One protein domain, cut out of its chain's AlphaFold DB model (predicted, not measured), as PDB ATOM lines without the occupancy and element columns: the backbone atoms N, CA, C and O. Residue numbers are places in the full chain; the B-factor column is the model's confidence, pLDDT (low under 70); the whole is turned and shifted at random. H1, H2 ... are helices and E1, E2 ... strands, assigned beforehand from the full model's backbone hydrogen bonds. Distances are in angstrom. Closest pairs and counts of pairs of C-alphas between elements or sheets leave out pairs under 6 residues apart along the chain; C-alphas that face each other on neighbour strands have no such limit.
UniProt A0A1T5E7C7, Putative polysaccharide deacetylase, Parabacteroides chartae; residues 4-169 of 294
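This is residues 4 to 169 of the 294 residues of the protein "Putative polysaccharide deacetylase" of Parabacteroides chartae (UniProt A0A1T5E7C7). A small parallel sheet of three short strands, E1, E2 and E3 in that order, stands between two groups of helices: H3 covers one face with H2 beyond it, and H4 and H5 lie toward the other end of the longest axis. Long loops join much of this, and H1 lies apart from the other named elements. The 166 printed residues hold six named helices and three named strands, in the order H1 H2 E1 H3 E2 E3 H4 H5 H6; under half are in named elements, and these are mostly helix. The whole is compact, with a radius of gyration of the C-alphas of 17.0 A and spans of 46 by 34 by 29 A.

H1, residues 4 to 11, touches no helix. H2, residues 29 to 46, touches H3, residues 62 to 70, with residues 29 to 33 alone; the closest C-alphas, Ile 29 and Ala 67, are 5.1 A apart, and the lines are only just about perpendicular at 70.5 degrees. H3 is on the sheet at a height of 9.5 A, over E2, residues 76 to 79, along the strands. E1, residues 54 to 56, H3 and E2 form a strand-helix-strand unit, two parallel neighbour strands with a helix between, its crossover right-handed. N 78 and O 55 are 2.8 A apart, within hydrogen-bond range. E3, residues 99 to 102, is parallel to E2, with N 77 and O 99 at 2.9 A. H4, residues 110 to 120, and H5, residues 139 to 152, only just touch, with 3 pairs of C-alphas within 8 A, closest Asn 110 and Phe 144 at 6.4 A. H6, residues 165 to 169, only grazes the sheet. Every O i to N i+4 pair is within hydrogen-bond range in H1, H2, H5 and H6; H3 has 4 of 5, H4 6 of 7.

C-alpha 4 of H1 is at (4.777, 6.764, 44.960). H2 is 25.5 A long, H5 19.7 A and H4 15.9 A. C-alpha 169, ending H6, is at (17.991, 9.930, 23.089).

The C-alphas farthest apart, Glu 25 and Asp 157, are 48.8 A apart. The printed part has no cut. The links H1 to H2, E2 to E3, H4 to H5 and H5 to H6 are long. No printed residue has pLDDT under 70.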
ATOM      1  N   ASP A   4       4.131   8.015  44.544       96.12
ATOM      2  CA  ASP A   4       4.777   6.764  44.960       96.12
ATOM      3  C   ASP A   4       4.912   5.769  43.809       96.12
ATOM      4  O   ASP A   4       5.992   5.220  43.608       96.12
ATOM      5  N   ASN A   5       3.877   5.621  42.980       96.38
ATOM      6  CA  ASN A   5       3.938   4.739  41.814       96.38
ATOM      7  C   ASN A   5       5.028   5.202  40.839       96.38
ATOM      8  O   ASN A   5       5.807   4.389  40.354       96.38
ATOM      9  N   VAL A   6       5.132   6.514  40.604       96.75
ATOM     10  CA  VAL A   6       6.171   7.080  39.728       96.75
ATOM     11  C   VAL A   6       7.564   6.818  40.301       96.75
ATOM     12  O   VAL A   6       8.454   6.405  39.565       96.75
ATOM     13  N   ARG A   7       7.760   6.996  41.617       95.56
ATOM     14  CA  ARG A   7       9.036   6.689  42.286       95.56
ATOM     15  C   ARG A   7       9.434   5.225  42.120       95.56
ATOM     16  O   ARG A   7      10.590   4.956  41.810       95.56
ATOM     17  N   VAL A   8       8.488   4.301  42.289       94.50
ATOM     18  CA  VAL A   8       8.739   2.868  42.084       94.50
ATOM     19  C   VAL A   8       9.123   2.600  40.630       94.50
ATOM     20  O   VAL A   8      10.163   2.002  40.387       94.50
ATOM     21  N   MET A   9       8.363   3.114  39.659       96.69
ATOM     22  CA  MET A   9       8.647   2.927  38.228       96.69
ATOM     23  C   MET A   9      10.032   3.455  37.817       96.69
ATOM     24  O   MET A   9      10.724   2.820  37.021       96.69
ATOM     25  N   LEU A  10      10.483   4.577  38.393       95.62
ATOM     26  CA  LEU A  10      11.824   5.115  38.143       95.62
ATOM     27  C   LEU A  10      12.950   4.172  38.595       95.62
ATOM     28  O   LEU A  10      14.016   4.171  37.976       95.62
ATOM     29  N   ASN A  11      12.738   3.355  39.633       94.44
ATOM     30  CA  ASN A  11      13.735   2.367  40.061       94.44
ATOM     31  C   ASN A  11      13.965   1.283  38.996       94.44
ATOM     32  O   ASN A  11      15.074   0.764  38.905       94.44
ATOM     33  N   TYR A  12      12.970   1.015  38.144       96.44
ATOM     34  CA  TYR A  12      13.062   0.098  36.999       96.44
ATOM     35  C   TYR A  12      13.471   0.796  35.693       96.44
ATOM     36  O   TYR A  12      13.433   0.192  34.627       96.44
ATOM     37  N   GLY A  13      13.872   2.071  35.749       94.38
ATOM     38  CA  GLY A  13      14.378   2.793  34.582       94.38
ATOM     39  C   GLY A  13      13.304   3.354  33.647       94.38
ATOM     40  O   GLY A  13      13.640   3.781  32.544       94.38
ATOM     41  N   VAL A  14      12.035   3.424  34.065       96.50
ATOM     42  CA  VAL A  14      10.979   4.053  33.254       96.50
ATOM     43  C   VAL A  14      11.270   5.548  33.048       96.50
ATOM     44  O   VAL A  14      11.631   6.250  33.990       96.50
ATOM     45  N   GLY A  15      11.118   6.039  31.815       96.19
ATOM     46  CA  GLY A  15      11.309   7.455  31.476       96.19
ATOM     47  C   GLY A  15      10.099   8.333  31.815       96.19
ATOM     48  O   GLY A  15       8.992   7.838  32.030       96.19
ATOM     49  N   ILE A  16      10.294   9.655  31.825       98.06
ATOM     50  CA  ILE A  16       9.220  10.642  32.049       98.06
ATOM     51  C   ILE A  16       9.183  11.703  30.946       98.06
ATOM     52  O   ILE A  16      10.214  12.073  30.384       98.06
ATOM     53  N   ALA A  17       7.987  12.220  30.665       98.50
ATOM     54  CA  ALA A  17       7.764  13.289  29.701       98.50
ATOM     55  C   ALA A  17       6.756  14.311  30.239       98.50
ATOM     56  O   ALA A  17       5.831  13.961  30.974       98.50
ATOM     57  N   PHE A  18       6.923  15.570  29.843       98.75
ATOM     58  CA  PHE A  18       5.867  16.569  29.912       98.75
ATOM     59  C   PHE A  18       4.735  16.196  28.956       98.75
ATOM     60  O   PHE A  18       4.979  15.618  27.895       98.75
ATOM     61  N   HIS A  19       3.515  16.559  29.337       97.81
ATOM     62  CA  HIS A  19       2.325  16.458  28.504       97.81
ATOM     63  C   HIS A  19       1.542  17.766  28.654       97.81
ATOM     64  O   HIS A  19       2.120  18.827  28.416       97.81
ATOM     65  N   ASP A  20       0.292  17.724  29.109       98.19
ATOM     66  CA  ASP A  20      -0.444  18.899  29.569       98.19
ATOM     67  C   ASP A  20       0.240  19.578  30.766       98.19
ATOM     68  O   ASP A  20       0.860  18.930  31.617       98.19
ATOM     69  N   VAL A  21       0.095  20.900  30.843       98.00
ATOM     70  CA  VAL A  21       0.455  21.697  32.018       98.00
ATOM     71  C   VAL A  21      -0.784  22.399  32.563       98.00
ATOM     72  O   VAL A  21      -1.707  22.704  31.813       98.00
ATOM     73  N   GLU A  22      -0.800  22.660  33.870       96.94
ATOM     74  CA  GLU A  22      -1.954  23.224  34.584       96.94
ATOM     75  C   GLU A  22      -2.108  24.729  34.300       96.94
ATOM     76  O   GLU A  22      -1.786  25.566  35.137       96.94
ATOM     77  N   THR A  23      -2.547  25.082  33.091       96.75
ATOM     78  CA  THR A  23      -2.844  26.458  32.683       96.75
ATOM     79  C   THR A  23      -4.137  26.519  31.878       96.75
ATOM     80  O   THR A  23      -4.405  25.639  31.067       96.75
ATOM     81  N   GLU A  24      -4.925  27.578  32.064       95.62
ATOM     82  CA  GLU A  24      -6.110  27.845  31.235       95.62
ATOM     83  C   GLU A  24      -5.721  28.421  29.860       95.62
ATOM     84  O   GLU A  24      -6.405  28.213  28.861       95.62
ATOM     85  N   GLU A  25      -4.561  29.076  29.776       96.94
ATOM     86  CA  GLU A  25      -4.051  29.748  28.577       96.94
ATOM     87  C   GLU A  25      -3.195  28.798  27.720       96.94
ATOM     88  O   GLU A  25      -2.035  29.071  27.407       96.94
ATOM     89  N   VAL A  26      -3.761  27.650  27.333       97.06
ATOM     90  CA  VAL A  26      -3.052  26.558  26.625       97.06
ATOM     91  C   VAL A  26      -2.576  26.905  25.207       97.06
ATOM     92  O   VAL A  26      -1.880  26.109  24.581       97.06
ATOM     93  N   HIS A  27      -2.936  28.077  24.686       98.06
ATOM     94  CA  HIS A  27      -2.456  28.612  23.402       98.06
ATOM     95  C   HIS A  27      -1.496  29.799  23.570       98.06
ATOM     96  O   HIS A  27      -1.037  30.389  22.591       98.06
ATOM     97  N   ASN A  28      -1.160  30.156  24.812       98.50
ATOM     98  CA  ASN A  28      -0.177  31.179  25.120       98.50
ATOM     99  C   ASN A  28       1.179  30.520  25.416       98.50
ATOM    100  O   ASN A  28       1.356  29.854  26.436       98.50
ATOM    101  N   ILE A  29       2.148  30.733  24.523       98.56
ATOM    102  CA  ILE A  29       3.487  30.131  24.614       98.56
ATOM    103  C   ILE A  29       4.177  30.505  25.933       98.56
ATOM    104  O   ILE A  29       4.720  29.624  26.597       98.56
ATOM    105  N   ASP A  30       4.123  31.773  26.346       98.56
ATOM    106  CA  ASP A  30       4.773  32.240  27.577       98.56
ATOM    107  C   ASP A  30       4.118  31.629  28.821       98.56
ATOM    108  O   ASP A  30       4.813  31.233  29.764       98.56
ATOM    109  N   SER A  31       2.789  31.480  28.802       98.56
ATOM    110  CA  SER A  31       2.068  30.773  29.861       98.56
ATOM    111  C   SER A  31       2.527  29.319  29.954       98.56
ATOM    112  O   SER A  31       2.918  28.869  31.032       98.56
ATOM    113  N   ILE A  32       2.570  28.590  28.832       98.88
ATOM    114  CA  ILE A  32       3.025  27.193  28.812       98.88
ATOM    115  C   ILE A  32       4.472  27.080  29.320       98.88
ATOM    116  O   ILE A  32       4.761  26.222  30.152       98.88
ATOM    117  N   VAL A  33       5.382  27.968  28.896       98.81
ATOM    118  CA  VAL A  33       6.781  27.983  29.369       98.81
ATOM    119  C   VAL A  33       6.868  28.222  30.879       98.81
ATOM    120  O   VAL A  33       7.635  27.542  31.570       98.81
ATOM    121  N   SER A  34       6.082  29.155  31.422       98.69
ATOM    122  CA  SER A  34       6.003  29.380  32.871       98.69
ATOM    123  C   SER A  34       5.568  28.106  33.604       98.69
ATOM    124  O   SER A  34       6.198  27.688  34.581       98.69
ATOM    125  N   HIS A  35       4.567  27.403  33.076       98.81
ATOM    126  CA  HIS A  35       4.062  26.184  33.697       98.81
ATOM    127  C   HIS A  35       4.982  24.968  33.499       98.81
ATOM    128  O   HIS A  35       5.040  24.124  34.394       98.81
ATOM    129  N   TYR A  36       5.795  24.903  32.438       98.81
ATOM    130  CA  TYR A  36       6.895  23.931  32.362       98.81
ATOM    131  C   TYR A  36       7.908  24.124  33.496       98.81
ATOM    132  O   TYR A  36       8.336  23.136  34.093       98.81
ATOM    133  N   ASN A  37       8.261  25.368  33.843       98.62
ATOM    134  CA  ASN A  37       9.150  25.640  34.980       98.62
ATOM    135  C   ASN A  37       8.525  25.181  36.307       98.62
ATOM    136  O   ASN A  37       9.187  24.526  37.113       98.62
ATOM    137  N   ILE A  38       7.242  25.485  36.527       98.75
ATOM    138  CA  ILE A  38       6.510  25.046  37.727       98.75
ATOM    139  C   ILE A  38       6.490  23.516  37.807       98.75
ATOM    140  O   ILE A  38       6.867  22.941  38.831       98.75
ATOM    141  N   ALA A  39       6.114  22.849  36.717       98.69
ATOM    142  CA  ALA A  39       6.066  21.396  36.651       98.69
ATOM    143  C   ALA A  39       7.457  20.774  36.868       98.69
ATOM    144  O   ALA A  39       7.584  19.839  37.653       98.69
ATOM    145  N   GLN A  40       8.520  21.328  36.279       98.75
ATOM    146  CA  GLN A  40       9.898  20.885  36.513       98.75
ATOM    147  C   GLN A  40      10.296  20.971  37.996       98.75
ATOM    148  O   GLN A  40      10.905  20.036  38.526       98.75
ATOM    149  N   ASN A  41       9.934  22.056  38.685       98.62
ATOM    150  CA  ASN A  41      10.198  22.221  40.119       98.62
ATOM    151  C   ASN A  41       9.452  21.173  40.957       98.62
ATOM    152  O   ASN A  41      10.014  20.604  41.893       98.62
ATOM    153  N   ILE A  42       8.204  20.866  40.600       98.62
ATOM    154  CA  ILE A  42       7.427  19.818  41.270       98.62
ATOM    155  C   ILE A  42       8.057  18.442  41.028       98.62
ATOM    156  O   ILE A  42       8.271  17.702  41.986       98.62
ATOM    157  N   ILE A  43       8.385  18.107  39.776       98.50
ATOM    158  CA  ILE A  43       8.997  16.824  39.398       98.50
ATOM    159  C   ILE A  43      10.306  16.632  40.174       98.50
ATOM    160  O   ILE A  43      10.460  15.640  40.884       98.50
ATOM    161  N   THR A  44      11.212  17.611  40.124       98.19
ATOM    162  CA  THR A  44      12.502  17.536  40.827       98.19
ATOM    163  C   THR A  44      12.336  17.439  42.346       98.19
ATOM    164  O   THR A  44      13.034  16.652  42.981       98.19
ATOM    165  N   SER A  45      11.370  18.150  42.936       98.25
ATOM    166  CA  SER A  45      11.047  18.042  44.365       98.25
ATOM    167  C   SER A  45      10.511  16.654  44.748       98.25
ATOM    168  O   SER A  45      10.914  16.082  45.759       98.25
ATOM    169  N   LYS A  46       9.607  16.084  43.943       97.88
ATOM    170  CA  LYS A  46       8.919  14.820  44.251       97.88
ATOM    171  C   LYS A  46       9.728  13.571  43.908       97.88
ATOM    172  O   LYS A  46       9.447  12.509  44.472       97.88
ATOM    173  N   LEU A  47      10.705  13.697  43.010       96.94
ATOM    174  CA  LEU A  47      11.482  12.594  42.440       96.94
ATOM    175  C   LEU A  47      12.988  12.731  42.724       96.94
ATOM    176  O   LEU A  47      13.816  12.364  41.896       96.94
ATOM    177  N   ASN A  48      13.349  13.268  43.894       93.81
ATOM    178  CA  ASN A  48      14.730  13.326  44.392       93.81
ATOM    179  C   ASN A  48      15.729  13.949  43.391       93.81
ATOM    180  O   ASN A  48      16.777  13.386  43.081       93.81
ATOM    181  N   GLY A  49      15.369  15.102  42.828       96.00
ATOM    182  CA  GLY A  49      16.192  15.827  41.862       96.00
ATOM    183  C   GLY A  49      16.108  15.315  40.421       96.00
ATOM    184  O   GLY A  49      16.718  15.928  39.545       96.00
ATOM    185  N   ARG A  50      15.336  14.254  40.132       97.06
ATOM    186  CA  ARG A  50      15.040  13.831  38.753       97.06
ATOM    187  C   ARG A  50      14.296  14.952  38.031       97.06
ATOM    188  O   ARG A  50      13.162  15.266  38.359       97.06
ATOM    189  N   GLY A  51      14.935  15.549  37.041       98.12
ATOM    190  CA  GLY A  51      14.321  16.442  36.071       98.12
ATOM    191  C   GLY A  51      13.806  15.728  34.823       98.12
ATOM    192  O   GLY A  51      14.341  14.691  34.434       98.12
ATOM    193  N   CYS A  52      12.791  16.317  34.191       98.56
ATOM    194  CA  CYS A  52      12.215  15.865  32.927       98.56
ATOM    195  C   CYS A  52      12.883  16.568  31.732       98.56
ATOM    196  O   CYS A  52      13.248  17.740  31.831       98.56
ATOM    197  N   LYS A  53      13.029  15.855  30.608       98.56
ATOM    198  CA  LYS A  53      13.627  16.390  29.370       98.56
ATOM    199  C   LYS A  53      12.883  16.041  28.081       98.56
ATOM    200  O   LYS A  53      13.357  16.375  26.998       98.56
ATOM    201  N   ILE A  54      11.737  15.373  28.170       98.62
ATOM    202  CA  ILE A  54      10.963  14.939  27.003       98.62
ATOM    203  C   ILE A  54       9.623  15.671  26.986       98.62
ATOM    204  O   ILE A  54       9.023  15.856  28.040       98.62
ATOM    205  N   LEU A  55       9.139  16.062  25.807       98.81
ATOM    206  CA  LEU A  55       7.737  16.439  25.601       98.81
ATOM    207  C   LEU A  55       7.029  15.349  24.800       98.81
ATOM    208  O   LEU A  55       7.413  15.051  23.671       98.81
ATOM    209  N   ALA A  56       5.942  14.828  25.344       98.38
ATOM    210  CA  ALA A  56       4.892  14.199  24.569       98.38
ATOM    211  C   ALA A  56       3.842  15.272  24.279       98.38
ATOM    212  O   ALA A  56       3.212  15.762  25.206       98.38
ATOM    213  N   GLU A  57       3.648  15.669  23.026       98.19
ATOM    214  CA  GLU A  57       2.667  16.704  22.687       98.19
ATOM    215  C   GLU A  57       1.251  16.289  23.138       98.19
ATOM    216  O   GLU A  57       0.804  15.188  22.796       98.19
ATOM    217  N   PRO A  58       0.543  17.139  23.900       97.06
ATOM    218  CA  PRO A  58      -0.847  16.903  24.255       97.06
ATOM    219  C   PRO A  58      -1.815  17.458  23.207       97.06
ATOM    220  O   PRO A  58      -1.601  18.518  22.617       97.06
ATOM    221  N   ASN A  59      -2.931  16.752  23.020       95.44
ATOM    222  CA  ASN A  59      -4.137  17.240  22.339       95.44
ATOM    223  C   ASN A  59      -3.959  17.738  20.890       95.44
ATOM    224  O   ASN A  59      -4.809  18.474  20.391       95.44
ATOM    225  N   GLY A  60      -2.869  17.385  20.198       96.06
ATOM    226  CA  GLY A  60      -2.562  17.968  18.887       96.06
ATOM    227  C   GLY A  60      -2.202  19.458  18.947       96.06
ATOM    228  O   GLY A  60      -2.206  20.132  17.914       96.06
ATOM    229  N   ASN A  61      -1.920  19.994  20.139       97.81
ATOM    230  CA  ASN A  61      -1.663  21.408  20.348       97.81
ATOM    231  C   ASN A  61      -0.183  21.733  20.112       97.81
ATOM    232  O   ASN A  61       0.676  21.551  20.977       97.81
ATOM    233  N   TYR A  62       0.101  22.284  18.933       98.25
ATOM    234  CA  TYR A  62       1.458  22.634  18.525       98.25
ATOM    235  C   TYR A  62       2.089  23.765  19.357       98.25
ATOM    236  O   TYR A  62       3.311  23.922  19.346       98.25
ATOM    237  N   ASP A  63       1.312  24.543  20.117       98.69
ATOM    238  CA  ASP A  63       1.869  25.601  20.968       98.69
ATOM    239  C   ASP A  63       2.709  25.025  22.121       98.69
ATOM    240  O   ASP A  63       3.718  25.626  22.493       98.69
ATOM    241  N   TYR A  64       2.413  23.800  22.581       98.81
ATOM    242  CA  TYR A  64       3.269  23.067  23.525       98.81
ATOM    243  C   TYR A  64       4.655  22.775  22.944       98.81
ATOM    244  O   TYR A  64       5.660  22.893  23.652       98.81
ATOM    245  N   VAL A  65       4.726  22.439  21.651       98.75
ATOM    246  CA  VAL A  65       5.993  22.223  20.939       98.75
ATOM    247  C   VAL A  65       6.756  23.540  20.808       98.75
ATOM    248  O   VAL A  65       7.950  23.581  21.097       98.75
ATOM    249  N   LYS A  66       6.086  24.634  20.420       98.69
ATOM    250  CA  LYS A  66       6.725  25.961  20.331       98.69
ATOM    251  C   LYS A  66       7.303  26.397  21.678       98.69
ATOM    252  O   LYS A  66       8.448  26.838  21.734       98.69
ATOM    253  N   ALA A  67       6.548  26.210  22.760       98.75
ATOM    254  CA  ALA A  67       7.013  26.458  24.120       98.75
ATOM    255  C   ALA A  67       8.214  25.569  24.485       98.75
ATOM    256  O   ALA A  67       9.206  26.046  25.035       98.75
ATOM    257  N   ALA A  68       8.182  24.284  24.126       98.69
ATOM    258  CA  ALA A  68       9.283  23.364  24.393       98.69
ATOM    259  C   ALA A  68      10.555  23.689  23.597       98.69
ATOM    260  O   ALA A  68      11.659  23.453  24.089       98.69
ATOM    261  N   LEU A  69      10.447  24.275  22.401       98.56
ATOM    262  CA  LEU A  69      11.609  24.720  21.628       98.56
ATOM    263  C   LEU A  69      12.401  25.816  22.354       98.56
ATOM    264  O   LEU A  69      13.630  25.774  22.327       98.56
ATOM    265  N   VAL A  70      11.723  26.732  23.054       98.25
ATOM    266  CA  VAL A  70      12.366  27.821  23.817       98.25
ATOM    267  C   VAL A  70      12.658  27.461  25.281       98.25
ATOM    268  O   VAL A  70      13.505  28.089  25.913       98.25
ATOM    269  N   TYR A  71      12.015  26.427  25.828       98.56
ATOM    270  CA  TYR A  71      12.299  25.923  27.171       98.56
ATOM    271  C   TYR A  71      13.488  24.947  27.157       98.56
ATOM    272  O   TYR A  71      13.364  23.782  26.776       98.56
ATOM    273  N   ASN A  72      14.671  25.428  27.552       97.50
ATOM    274  CA  ASN A  72      15.945  24.699  27.437       97.50
ATOM    275  C   ASN A  72      15.953  23.259  27.993       97.50
ATOM    276  O   ASN A  72      16.513  22.403  27.307       97.50
ATOM    277  N   PRO A  73      15.335  22.948  29.152       98.50
ATOM    278  CA  PRO A  73      15.366  21.594  29.707       98.50
ATOM    279  C   PRO A  73      14.730  20.499  28.846       98.50
ATOM    280  O   PRO A  73      15.123  19.344  28.975       98.50
ATOM    281  N   ILE A  74      13.765  20.820  27.974       98.75
ATOM    282  CA  ILE A  74      13.194  19.827  27.054       98.75
ATOM    283  C   ILE A  74      14.155  19.633  25.883       98.75
ATOM    284  O   ILE A  74      14.426  20.571  25.144       98.75
ATOM    285  N   GLN A  75      14.651  18.422  25.676       98.31
ATOM    286  CA  GLN A  75      15.695  18.115  24.698       98.31
ATOM    287  C   GLN A  75      15.207  17.249  23.538       98.31
ATOM    288  O   GLN A  75      15.858  17.206  22.502       98.31
ATOM    289  N   LEU A  76      14.057  16.591  23.666       98.06
ATOM    290  CA  LEU A  76      13.454  15.804  22.595       98.06
ATOM    291  C   LEU A  76      11.933  15.821  22.741       98.06
ATOM    292  O   LEU A  76      11.404  15.906  23.849       98.06
ATOM    293  N   MET A  77      11.223  15.792  21.619       98.62
ATOM    294  CA  MET A  77       9.772  15.931  21.596       98.62
ATOM    295  C   MET A  77       9.148  14.897  20.665       98.62
ATOM    296  O   MET A  77       9.773  14.446  19.701       98.62
ATOM    297  N   THR A  78       7.887  14.558  20.911       98.31
ATOM    298  CA  THR A  78       7.102  13.694  20.033       98.31
ATOM    299  C   THR A  78       5.676  14.187  19.849       98.31
ATOM    300  O   THR A  78       5.096  14.759  20.767       98.31
ATOM    301  N   ALA A  79       5.118  13.962  18.660       97.56
ATOM    302  CA  ALA A  79       3.742  14.295  18.305       97.56
ATOM    303  C   ALA A  79       3.186  13.284  17.292       97.56
ATOM    304  O   ALA A  79       3.952  12.572  16.638       97.56
ATOM    305  N   GLN A  80       1.858  13.231  17.155       93.25
ATOM    306  CA  GLN A  80       1.200  12.456  16.098       93.25
ATOM    307  C   GLN A  80       1.125  13.268  14.797       93.25
ATOM    308  O   GLN A  80       1.874  13.030  13.861       93.25
ATOM    309  N   ASN A  81       0.236  14.263  14.740       91.00
ATOM    310  CA  ASN A  81      -0.140  14.907  13.474       91.00
ATOM    311  C   ASN A  81       0.750  16.098  13.091       91.00
ATOM    312  O   ASN A  81       0.872  16.418  11.909       91.00
ATOM    313  N   ASN A  82       1.390  16.747  14.069       92.88
ATOM    314  CA  ASN A  82       2.209  17.943  13.845       92.88
ATOM    315  C   ASN A  82       3.649  17.638  13.397       92.88
ATOM    316  O   ASN A  82       4.473  18.542  13.265       92.88
ATOM    317  N   THR A  83       3.968  16.372  13.135       94.19
ATOM    318  CA  THR A  83       5.229  15.965  12.514       94.19
ATOM    319  C   THR A  83       5.015  14.745  11.633       94.19
ATOM    320  O   THR A  83       4.180  13.893  11.910       94.19
ATOM    321  N   LYS A  84       5.800  14.646  10.562       90.44
ATOM    322  CA  LYS A  84       5.947  13.417   9.769       90.44
ATOM    323  C   LYS A  84       7.361  12.846   9.876       90.44
ATOM    324  O   LYS A  84       7.694  11.907   9.156       90.44
ATOM    325  N   ASP A  85       8.192  13.424  10.747       94.88
ATOM    326  CA  ASP A  85       9.584  13.028  10.924       94.88
ATOM    327  C   ASP A  85       9.643  11.654  11.595       94.88
ATOM    328  O   ASP A  85       9.508  11.502  12.812       94.88
ATOM    329  N   THR A  86       9.752  10.629  10.757       95.38
ATOM    330  CA  THR A  86       9.860   9.241  11.187       95.38
ATOM    331  C   THR A  86      11.316   8.932  11.473       95.38
ATOM    332  O   THR A  86      12.181   9.069  10.609       95.38
ATOM    333  N   LEU A  87      11.584   8.453  12.682       97.06
ATOM    334  CA  LEU A  87      12.921   8.058  13.084       97.06
ATOM    335  C   LEU A  87      13.336   6.758  12.377       97.06
ATOM    336  O   LEU A  87      12.695   5.719  12.535       97.06
ATOM    337  N   TYR A  88      14.446   6.811  11.643       97.50
ATOM    338  CA  TYR A  88      15.127   5.647  11.069       97.50
ATOM    339  C   TYR A  88      16.485   5.486  11.759       97.50
ATOM    340  O   TYR A  88      17.433   6.155  11.342       97.50
ATOM    341  N   PRO A  89      16.615   4.637  12.800       97.44
ATOM    342  CA  PRO A  89      17.793   4.614  13.673       97.44
ATOM    343  C   PRO A  89      19.138   4.509  12.942       97.44
ATOM    344  O   PRO A  89      20.072   5.244  13.254       97.44
ATOM    345  N   PHE A  90      19.223   3.670  11.907       97.12
ATOM    346  CA  PHE A  90      20.444   3.473  11.116       97.12
ATOM    347  C   PHE A  90      20.811   4.656  10.205       97.12
ATOM    348  O   PHE A  90      21.935   4.725   9.715       97.12
ATOM    349  N   LYS A  91      19.888   5.598   9.982       96.00
ATOM    350  CA  LYS A  91      20.110   6.804   9.170       96.00
ATOM    351  C   LYS A  91      20.415   8.042  10.021       96.00
ATOM    352  O   LYS A  91      20.635   9.118   9.471       96.00
ATOM    353  N   VAL A  92      20.434   7.913  11.352       95.44
ATOM    354  CA  VAL A  92      20.709   9.030  12.264       95.44
ATOM    355  C   VAL A  92      22.216   9.292  12.352       95.44
ATOM    356  O   VAL A  92      22.991   8.469  12.849       95.44
ATOM    357  N   VAL A  93      22.625  10.472  11.885       94.38
ATOM    358  CA  VAL A  93      24.034  10.918  11.826       94.38
ATOM    359  C   VAL A  93      24.340  12.137  12.703       94.38
ATOM    360  O   VAL A  93      25.481  12.576  12.760       94.38
ATOM    361  N   SER A  94      23.334  12.691  13.378       95.25
ATOM    362  CA  SER A  94      23.463  13.814  14.317       95.25
ATOM    363  C   SER A  94      22.688  13.510  15.593       95.25
ATOM    364  O   SER A  94      21.913  12.547  15.624       95.25
ATOM    365  N   ASP A  95      22.926  14.287  16.650       92.38
ATOM    366  CA  ASP A  95      22.101  14.160  17.844       92.38
ATOM    367  C   ASP A  95      20.664  14.634  17.573       92.38
ATOM    368  O   ASP A  95      20.390  15.396  16.641       92.38
ATOM    369  N   LEU A  96      19.727  14.134  18.372       97.06
ATOM    370  CA  LEU A  96      18.300  14.405  18.194       97.06
ATOM    371  C   LEU A  96      17.813  15.626  18.988       97.06
ATOM    372  O   LEU A  96      16.610  15.770  19.205       97.06
ATOM    373  N   ASN A  97      18.715  16.506  19.439       97.31
ATOM    374  CA  ASN A  97      18.337  17.638  20.276       97.31
ATOM    375  C   ASN A  97      17.277  18.517  19.587       97.31
ATOM    376  O   ASN A  97      17.406  18.894  18.421       97.31
ATOM    377  N   LYS A  98      16.215  18.833  20.331       97.12
ATOM    378  CA  LYS A  98      15.036  19.601  19.911       97.12
ATOM    379  C   LYS A  98      14.295  19.038  18.688       97.12
ATOM    380  O   LYS A  98      13.504  19.753  18.073       97.12
ATOM    381  N   LYS A  99      14.492  17.765  18.327       97.75
ATOM    382  CA  LYS A  99      13.699  17.116  17.272       97.75
ATOM    383  C   LYS A  99      12.265  16.849  17.735       97.75
ATOM    384  O   LYS A  99      12.020  16.620  18.919       97.75
ATOM    385  N   LEU A 100      11.337  16.855  16.778       98.12
ATOM    386  CA  LEU A 100       9.936  16.484  16.967       98.12
ATOM    387  C   LEU A 100       9.643  15.211  16.168       98.12
ATOM    388  O   LEU A 100       9.390  15.272  14.965       98.12
ATOM    389  N   ILE A 101       9.697  14.064  16.841       97.81
ATOM    390  CA  ILE A 101       9.614  12.740  16.216       97.81
ATOM    391  C   ILE A 101       8.174  12.231  16.198       97.81
ATOM    392  O   ILE A 101       7.456  12.319  17.197       97.81
ATOM    393  N   HIS A 102       7.759  11.651  15.076       97.00
ATOM    394  CA  HIS A 102       6.440  11.048  14.931       97.00
ATOM    395  C   HIS A 102       6.251   9.849  15.876       97.00
ATOM    396  O   HIS A 102       7.123   8.979  15.969       97.00
ATOM    397  N   ARG A 103       5.085   9.773  16.527       94.75
ATOM    398  CA  ARG A 103       4.595   8.585  17.250       94.75
ATOM    399  C   ARG A 103       3.265   8.105  16.684       94.75
ATOM    400  O   ARG A 103       2.461   8.897  16.206       94.75
ATOM    401  N   TYR A 104       3.037   6.803  16.757       89.50
ATOM    402  CA  TYR A 104       1.850   6.136  16.238       89.50
ATOM    403  C   TYR A 104       0.809   5.962  17.339       89.50
ATOM    404  O   TYR A 104       1.114   5.373  18.374       89.50
ATOM    405  N   ASP A 105      -0.419   6.396  17.080       87.75
ATOM    406  CA  ASP A 105      -1.572   6.220  17.966       87.75
ATOM    407  C   ASP A 105      -2.525   5.176  17.373       87.75
ATOM    408  O   ASP A 105      -3.257   5.457  16.423       87.75
ATOM    409  N   ASN A 106      -2.471   3.954  17.905       83.94
ATOM    410  CA  ASN A 106      -3.431   2.898  17.608       83.94
ATOM    411  C   ASN A 106      -4.084   2.457  18.916       83.94
ATOM    412  O   ASN A 106      -3.405   2.046  19.854       83.94
ATOM    413  N   LYS A 107      -5.418   2.507  18.959       80.19
ATOM    414  CA  LYS A 107      -6.187   2.128  20.154       80.19
ATOM    415  C   LYS A 107      -6.106   0.632  20.465       80.19
ATOM    416  O   LYS A 107      -6.171   0.263  21.630       80.19
ATOM    417  N   ASP A 108      -5.983  -0.202  19.433       87.75
ATOM    418  CA  ASP A 108      -5.781  -1.642  19.573       87.75
ATOM    419  C   ASP A 108      -4.287  -1.964  19.416       87.75
ATOM    420  O   ASP A 108      -3.741  -1.780  18.318       87.75
ATOM    421  N   PRO A 109      -3.610  -2.458  20.471       89.25
ATOM    422  CA  PRO A 109      -2.193  -2.772  20.394       89.25
ATOM    423  C   PRO A 109      -1.876  -3.878  19.374       89.25
ATOM    424  O   PRO A 109      -0.764  -3.925  18.848       89.25
ATOM    425  N   ASN A 110      -2.850  -4.716  18.996       85.12
ATOM    426  CA  ASN A 110      -2.652  -5.724  17.952       85.12
ATOM    427  C   ASN A 110      -2.359  -5.108  16.578       85.12
ATOM    428  O   ASN A 110      -1.668  -5.731  15.773       85.12
ATOM    429  N   MET A 111      -2.790  -3.868  16.319       89.62
ATOM    430  CA  MET A 111      -2.449  -3.166  15.076       89.62
ATOM    431  C   MET A 111      -0.941  -2.919  14.945       89.62
ATOM    432  O   MET A 111      -0.416  -2.878  13.830       89.62
ATOM    433  N   TYR A 112      -0.212  -2.800  16.062       93.75
ATOM    434  CA  TYR A 112       1.242  -2.667  16.019       93.75
ATOM    435  C   TYR A 112       1.935  -3.951  15.567       93.75
ATOM    436  O   TYR A 112       3.010  -3.852  14.979       93.75
ATOM    437  N   ARG A 113       1.333  -5.137  15.756       93.94
ATOM    438  CA  ARG A 113       1.923  -6.406  15.296       93.94
ATOM    439  C   ARG A 113       2.133  -6.393  13.784       93.94
ATOM    440  O   ARG A 113       3.242  -6.649  13.326       93.94
ATOM    441  N   SER A 114       1.111  -6.008  13.017       91.50
ATOM    442  CA  SER A 114       1.221  -5.878  11.557       91.50
ATOM    443  C   SER A 114       2.258  -4.831  11.156       91.50
ATOM    444  O   SER A 114       3.093  -5.102  10.303       91.50
ATOM    445  N   ILE A 115       2.284  -3.674  11.830       93.50
ATOM    446  CA  ILE A 115       3.285  -2.628  11.565       93.50
ATOM    447  C   ILE A 115       4.712  -3.150  11.798       93.50
ATOM    448  O   ILE A 115       5.616  -2.816  11.030       93.50
ATOM    449  N   ILE A 116       4.925  -3.939  12.854       96.12
ATOM    450  CA  ILE A 116       6.220  -4.546  13.173       96.12
ATOM    451  C   ILE A 116       6.601  -5.561  12.093       96.12
ATOM    452  O   ILE A 116       7.681  -5.440  11.518       96.12
ATOM    453  N   VAL A 117       5.708  -6.499  11.763       95.62
ATOM    454  CA  VAL A 117       5.944  -7.530  10.737       95.62
ATOM    455  C   VAL A 117       6.257  -6.899   9.378       95.62
ATOM    456  O   VAL A 117       7.258  -7.256   8.761       95.62
ATOM    457  N   ASP A 118       5.486  -5.898   8.952       95.31
ATOM    458  CA  ASP A 118       5.715  -5.190   7.689       95.31
ATOM    459  C   ASP A 118       7.064  -4.455   7.682       95.31
ATOM    460  O   ASP A 118       7.779  -4.440   6.678       95.31
ATOM    461  N   ASN A 119       7.449  -3.851   8.812       96.25
ATOM    462  CA  ASN A 119       8.737  -3.173   8.945       96.25
ATOM    463  C   ASN A 119       9.909  -4.167   8.866       96.25
ATOM    464  O   ASN A 119      10.948  -3.835   8.296       96.25
ATOM    465  N   LEU A 120       9.745  -5.388   9.385       96.88
ATOM    466  CA  LEU A 120      10.776  -6.431   9.380       96.88
ATOM    467  C   LEU A 120      11.068  -7.011   7.986       96.88
ATOM    468  O   LEU A 120      12.175  -7.512   7.785       96.88
ATOM    469  N   ILE A 121      10.149  -6.868   7.018       96.81
ATOM    470  CA  ILE A 121      10.371  -7.238   5.603       96.81
ATOM    471  C   ILE A 121      11.547  -6.449   5.001       96.81
ATOM    472  O   ILE A 121      12.245  -6.936   4.114       96.81
ATOM    473  N   SER A 122      11.775  -5.221   5.472       96.19
ATOM    474  CA  SER A 122      12.879  -4.379   5.007       96.19
ATOM    475  C   SER A 122      14.208  -4.728   5.688       96.19
ATOM    476  O   SER A 122      14.242  -5.128   6.856       96.19
ATOM    477  N   ASP A 123      15.320  -4.470   4.990       96.88
ATOM    478  CA  ASP A 123      16.676  -4.510   5.565       96.88
ATOM    479  C   ASP A 123      16.760  -3.652   6.835       96.88
ATOM    480  O   ASP A 123      16.149  -2.577   6.892       96.88
ATOM    481  N   ARG A 124      17.548  -4.080   7.835       95.50
ATOM    482  CA  ARG A 124      17.636  -3.403   9.146       95.50
ATOM    483  C   ARG A 124      17.938  -1.905   9.026       95.50
ATOM    484  O   ARG A 124      17.346  -1.101   9.741       95.50
ATOM    485  N   GLU A 125      18.755  -1.508   8.053       97.12
ATOM    486  CA  GLU A 125      19.156  -0.123   7.791       97.12
ATOM    487  C   GLU A 125      18.010   0.767   7.268       97.12
ATOM    488  O   GLU A 125      18.087   2.000   7.300       97.12
ATOM    489  N   LYS A 126      16.934   0.152   6.767       97.31
ATOM    490  CA  LYS A 126      15.739   0.824   6.239       97.31
ATOM    491  C   LYS A 126      14.566   0.800   7.219       97.31
ATOM    492  O   LYS A 126      13.587   1.501   6.967       97.31
ATOM    493  N   ARG A 127      14.659   0.044   8.316       97.75
ATOM    494  CA  ARG A 127      13.592  -0.076   9.317       97.75
ATOM    495  C   ARG A 127      13.390   1.240  10.056       97.75
ATOM    496  O   ARG A 127      14.349   1.907  10.453       97.75
ATOM    497  N   LYS A 128      12.127   1.611  10.251       96.38
ATOM    498  CA  LYS A 128      11.749   2.732  11.120       96.38
ATOM    499  C   LYS A 128      11.677   2.272  12.574       96.38
ATOM    500  O   LYS A 128      11.379   1.105  12.831       96.38
ATOM    501  N   ALA A 129      11.897   3.183  13.515       96.81
ATOM    502  CA  ALA A 129      11.530   2.954  14.905       96.81
ATOM    503  C   ALA A 129       9.996   2.895  15.021       96.81
ATOM    504  O   ALA A 129       9.288   3.735  14.454       96.81
ATOM    505  N   ILE A 130       9.477   1.908  15.753       95.38
ATOM    506  CA  ILE A 130       8.042   1.795  16.035       95.38
ATOM    507  C   ILE A 130       7.758   2.527  17.346       95.38
ATOM    508  O   ILE A 130       7.833   1.952  18.425       95.38
ATOM    509  N   HIS A 131       7.479   3.827  17.254       94.31
ATOM    510  CA  HIS A 131       7.195   4.653  18.426       94.31
ATOM    511  C   HIS A 131       5.710   4.563  18.796       94.31
ATOM    512  O   HIS A 131       4.861   5.159  18.133       94.31
ATOM    513  N   VAL A 132       5.410   3.784  19.832       92.81
ATOM    514  CA  VAL A 132       4.051   3.467  20.284       92.81
ATOM    515  C   VAL A 132       3.531   4.518  21.267       92.81
ATOM    516  O   VAL A 132       4.242   4.915  22.188       92.81
ATOM    517  N   LEU A 133       2.280   4.946  21.089       91.00
ATOM    518  CA  LEU A 133       1.516   5.727  22.060       91.00
ATOM    519  C   LEU A 133       0.492   4.814  22.740       91.00
ATOM    520  O   LEU A 133      -0.266   4.129  22.060       91.00
ATOM    521  N   ALA A 134       0.431   4.861  24.070       92.00
ATOM    522  CA  ALA A 134      -0.644   4.258  24.853       92.00
ATOM    523  C   ALA A 134      -1.330   5.327  25.719       92.00
ATOM    524  O   ALA A 134      -0.654   6.175  26.300       92.00
ATOM    525  N   HIS A 135      -2.662   5.281  25.800       89.44
ATOM    526  CA  HIS A 135      -3.437   6.071  26.763       89.44
ATOM    527  C   HIS A 135      -3.709   5.213  28.007       89.44
ATOM    528  O   HIS A 135      -2.910   5.186  28.938       89.44
ATOM    529  N   ALA A 136      -4.816   4.467  27.997       89.75
ATOM    530  CA  ALA A 136      -5.101   3.430  28.978       89.75
ATOM    531  C   ALA A 136      -4.622   2.072  28.452       89.75
ATOM    532  O   ALA A 136      -4.817   1.756  27.276       89.75
ATOM    533  N   THR A 137      -4.022   1.278  29.334       92.25
ATOM    534  CA  THR A 137      -3.571  -0.087  29.043       92.25
ATOM    535  C   THR A 137      -4.478  -1.106  29.722       92.25
ATOM    536  O   THR A 137      -4.912  -0.902  30.855       92.25
ATOM    537  N   ASP A 138      -4.736  -2.213  29.039       93.19
ATOM    538  CA  ASP A 138      -5.593  -3.313  29.478       93.19
ATOM    539  C   ASP A 138      -4.922  -4.670  29.181       93.19
ATOM    540  O   ASP A 138      -3.728  -4.742  28.878       93.19
ATOM    541  N   TYR A 139      -5.682  -5.765  29.250       94.12
ATOM    542  CA  TYR A 139      -5.160  -7.101  28.956       94.12
ATOM    543  C   TYR A 139      -4.656  -7.261  27.508       94.12
ATOM    544  O   TYR A 139      -3.738  -8.044  27.264       94.12
ATOM    545  N   ASN A 140      -5.186  -6.498  26.544       93.69
ATOM    546  CA  ASN A 140      -4.696  -6.549  25.165       93.69
ATOM    547  C   ASN A 140      -3.272  -5.992  25.071       93.69
ATOM    548  O   ASN A 140      -2.450  -6.517  24.322       93.69
ATOM    549  N   TRP A 141      -2.955  -4.966  25.867       95.06
ATOM    550  CA  TRP A 141      -1.592  -4.445  25.973       95.06
ATOM    551  C   TRP A 141      -0.645  -5.454  26.617       95.06
ATOM    552  O   TRP A 141       0.461  -5.631  26.117       95.06
ATOM    553  N   VAL A 142      -1.084  -6.160  27.664       96.00
ATOM    554  CA  VAL A 142      -0.288  -7.235  28.284       96.00
ATOM    555  C   VAL A 142       0.038  -8.322  27.257       96.00
ATOM    556  O   VAL A 142       1.208  -8.631  27.058       96.00
ATOM    557  N   SER A 143      -0.966  -8.822  26.526       96.12
ATOM    558  CA  SER A 143      -0.758  -9.837  25.480       96.12
ATOM    559  C   SER A 143       0.103  -9.336  24.313       96.12
ATOM    560  O   SER A 143       0.820 -10.105  23.675       96.12
ATOM    561  N   PHE A 144       0.047  -8.044  23.988       96.12
ATOM    562  CA  PHE A 144       0.937  -7.460  22.988       96.12
ATOM    563  C   PHE A 144       2.394  -7.419  23.463       96.12
ATOM    564  O   PHE A 144       3.274  -7.794  22.694       96.12
ATOM    565  N   LEU A 145       2.651  -7.011  24.709       96.88
ATOM    566  CA  LEU A 145       4.002  -6.975  25.278       96.88
ATOM    567  C   LEU A 145       4.595  -8.383  25.441       96.88
ATOM    568  O   LEU A 145       5.759  -8.583  25.103       96.88
ATOM    569  N   GLU A 146       3.789  -9.354  25.874       97.88
ATOM    570  CA  GLU A 146       4.161 -10.778  25.910       97.88
ATOM    571  C   GLU A 146       4.540 -11.280  24.511       97.88
ATOM    572  O   GLU A 146       5.629 -11.803  24.310       97.88
ATOM    573  N   TRP A 147       3.718 -10.992  23.496       97.94
ATOM    574  CA  TRP A 147       4.042 -11.356  22.115       97.94
ATOM    575  C   TRP A 147       5.362 -10.741  21.623       97.94
ATOM    576  O   TRP A 147       6.107 -11.405  20.907       97.94
ATOM    577  N   ILE A 148       5.690  -9.498  21.995       97.81
ATOM    578  CA  ILE A 148       6.992  -8.906  21.639       97.81
ATOM    579  C   ILE A 148       8.134  -9.694  22.285       97.81
ATOM    580  O   ILE A 148       9.115  -9.977  21.598       97.81
ATOM    581  N   ASN A 149       8.012 -10.052  23.566       98.38
ATOM    582  CA  ASN A 149       9.007 -10.866  24.262       98.38
ATOM    583  C   ASN A 149       9.209 -12.220  23.571       98.38
ATOM    584  O   ASN A 149      10.341 -12.576  23.251       98.38
ATOM    585  N   ASP A 150       8.111 -12.915  23.285       98.56
ATOM    586  CA  ASP A 150       8.119 -14.277  22.749       98.56
ATOM    587  C   ASP A 150       8.611 -14.348  21.300       98.56
ATOM    588  O   ASP A 150       9.058 -15.394  20.841       98.56
ATOM    589  N   GLN A 151       8.467 -13.264  20.531       97.94
ATOM    590  CA  GLN A 151       8.910 -13.230  19.135       97.94
ATOM    591  C   GLN A 151      10.291 -12.605  18.967       97.94
ATOM    592  O   GLN A 151      11.105 -13.134  18.213       97.94
ATOM    593  N   TYR A 152      10.553 -11.489  19.649       98.00
ATOM    594  CA  TYR A 152      11.720 -10.646  19.376       98.00
ATOM    595  C   TYR A 152      12.559 -10.303  20.608       98.00
ATOM    596  O   TYR A 152      13.601  -9.666  20.467       98.00
ATOM    597  N   GLY A 153      12.090 -10.657  21.804       98.31
ATOM    598  CA  GLY A 153      12.804 -10.453  23.059       98.31
ATOM    599  C   GLY A 153      13.517 -11.717  23.526       98.31
ATOM    600  O   GLY A 153      13.927 -12.551  22.717       98.31
ATOM    601  N   LYS A 154      13.633 -11.855  24.852       97.12
ATOM    602  CA  LYS A 154      14.409 -12.909  25.517       97.12
ATOM    603  C   LYS A 154      13.977 -14.322  25.122       97.12
ATOM    604  O   LYS A 154      14.830 -15.194  24.987       97.12
ATOM    605  N   ASP A 155      12.672 -14.541  24.980       98.25
ATOM    606  CA  ASP A 155      12.113 -15.857  24.653       98.25
ATOM    607  C   ASP A 155      11.915 -16.050  23.134       98.25
ATOM    608  O   ASP A 155      11.431 -17.095  22.696       98.25
ATOM    609  N   GLY A 156      12.323 -15.056  22.337       98.12
ATOM    610  CA  GLY A 156      12.298 -15.050  20.878       98.12
ATOM    611  C   GLY A 156      13.697 -14.999  20.259       98.12
ATOM    612  O   GLY A 156      14.594 -15.747  20.646       98.12
ATOM    613  N   ASP A 157      13.882 -14.135  19.254       97.25
ATOM    614  CA  ASP A 157      15.160 -13.984  18.537       97.25
ATOM    615  C   ASP A 157      16.131 -12.948  19.138       97.25
ATOM    616  O   ASP A 157      17.212 -12.739  18.579       97.25
ATOM    617  N   ASP A 158      15.754 -12.312  20.253       97.25
ATOM    618  CA  ASP A 158      16.522 -11.276  20.958       97.25
ATOM    619  C   ASP A 158      16.993 -10.116  20.048       97.25
ATOM    620  O   ASP A 158      18.066  -9.535  20.222       97.25
ATOM    621  N   SER A 159      16.204  -9.777  19.018       96.38
ATOM    622  CA  SER A 159      16.537  -8.734  18.037       96.38
ATOM    623  C   SER A 159      15.971  -7.348  18.356       96.38
ATOM    624  O   SER A 159      16.328  -6.369  17.682       96.38
ATOM    625  N   VAL A 160      15.082  -7.229  19.350       97.62
ATOM    626  CA  VAL A 160      14.424  -5.963  19.694       97.62
ATOM    627  C   VAL A 160      15.162  -5.206  20.793       97.62
ATOM    628  O   VAL A 160      15.493  -5.737  21.846       97.62
ATOM    629  N   TRP A 161      15.323  -3.900  20.591       98.12
ATOM    630  CA  TRP A 161      15.567  -2.968  21.687       98.12
ATOM    631  C   TRP A 161      14.280  -2.188  21.955       98.12
ATOM    632  O   TRP A 161      13.772  -1.507  21.060       98.12
ATOM    633  N   PHE A 162      13.758  -2.289  23.180       97.50
ATOM    634  CA  PHE A 162      12.535  -1.614  23.630       97.50
ATOM    635  C   PHE A 162      12.868  -0.561  24.711       97.50
ATOM    636  O   PHE A 162      12.597  -0.782  25.890       97.50
ATOM    637  N   PRO A 163      13.509   0.570  24.356       97.44
ATOM    638  CA  PRO A 163      13.848   1.608  25.319       97.44
ATOM    639  C   PRO A 163      12.702   2.598  25.523       97.44
ATOM    640  O   PRO A 163      11.797   2.745  24.694       97.44
ATOM    641  N   SER A 164      12.817   3.398  26.581       96.69
ATOM    642  CA  SER A 164      12.115   4.682  26.617       96.69
ATOM    643  C   SER A 164      12.686   5.647  25.565       96.69
ATOM    644  O   SER A 164      13.846   5.549  25.155       96.69
ATOM    645  N   MET A 165      11.901   6.652  25.158       95.38
ATOM    646  CA  MET A 165      12.398   7.710  24.263       95.38
ATOM    647  C   MET A 165      13.595   8.466  24.871       95.38
ATOM    648  O   MET A 165      14.479   8.930  24.155       95.38
ATOM    649  N   GLU A 166      13.619   8.570  26.199       96.81
ATOM    650  CA  GLU A 166      14.665   9.228  26.973       96.81
ATOM    651  C   GLU A 166      16.001   8.476  26.896       96.81
ATOM    652  O   GLU A 166      17.031   9.078  26.603       96.81
ATOM    653  N   GLU A 167      15.971   7.160  27.100       98.44
ATOM    654  CA  GLU A 167      17.146   6.290  27.007       98.44
ATOM    655  C   GLU A 167      17.708   6.260  25.580       98.44
ATOM    656  O   GLU A 167      18.908   6.450  25.378       98.44
ATOM    657  N   TYR A 168      16.839   6.120  24.572       98.06
ATOM    658  CA  TYR A 168      17.267   6.154  23.173       98.06
ATOM    659  C   TYR A 168      17.941   7.486  22.806       98.06
ATOM    660  O   TYR A 168      18.947   7.501  22.092       98.06
ATOM    661  N   TYR A 169      17.402   8.608  23.297       98.06
ATOM    662  CA  TYR A 169      17.991   9.930  23.089       98.06
ATOM    663  C   TYR A 169      19.404  10.027  23.664       98.06
ATOM    664  O   TYR A 169      20.318  10.476  22.972       98.06
TER     665      TYR A 169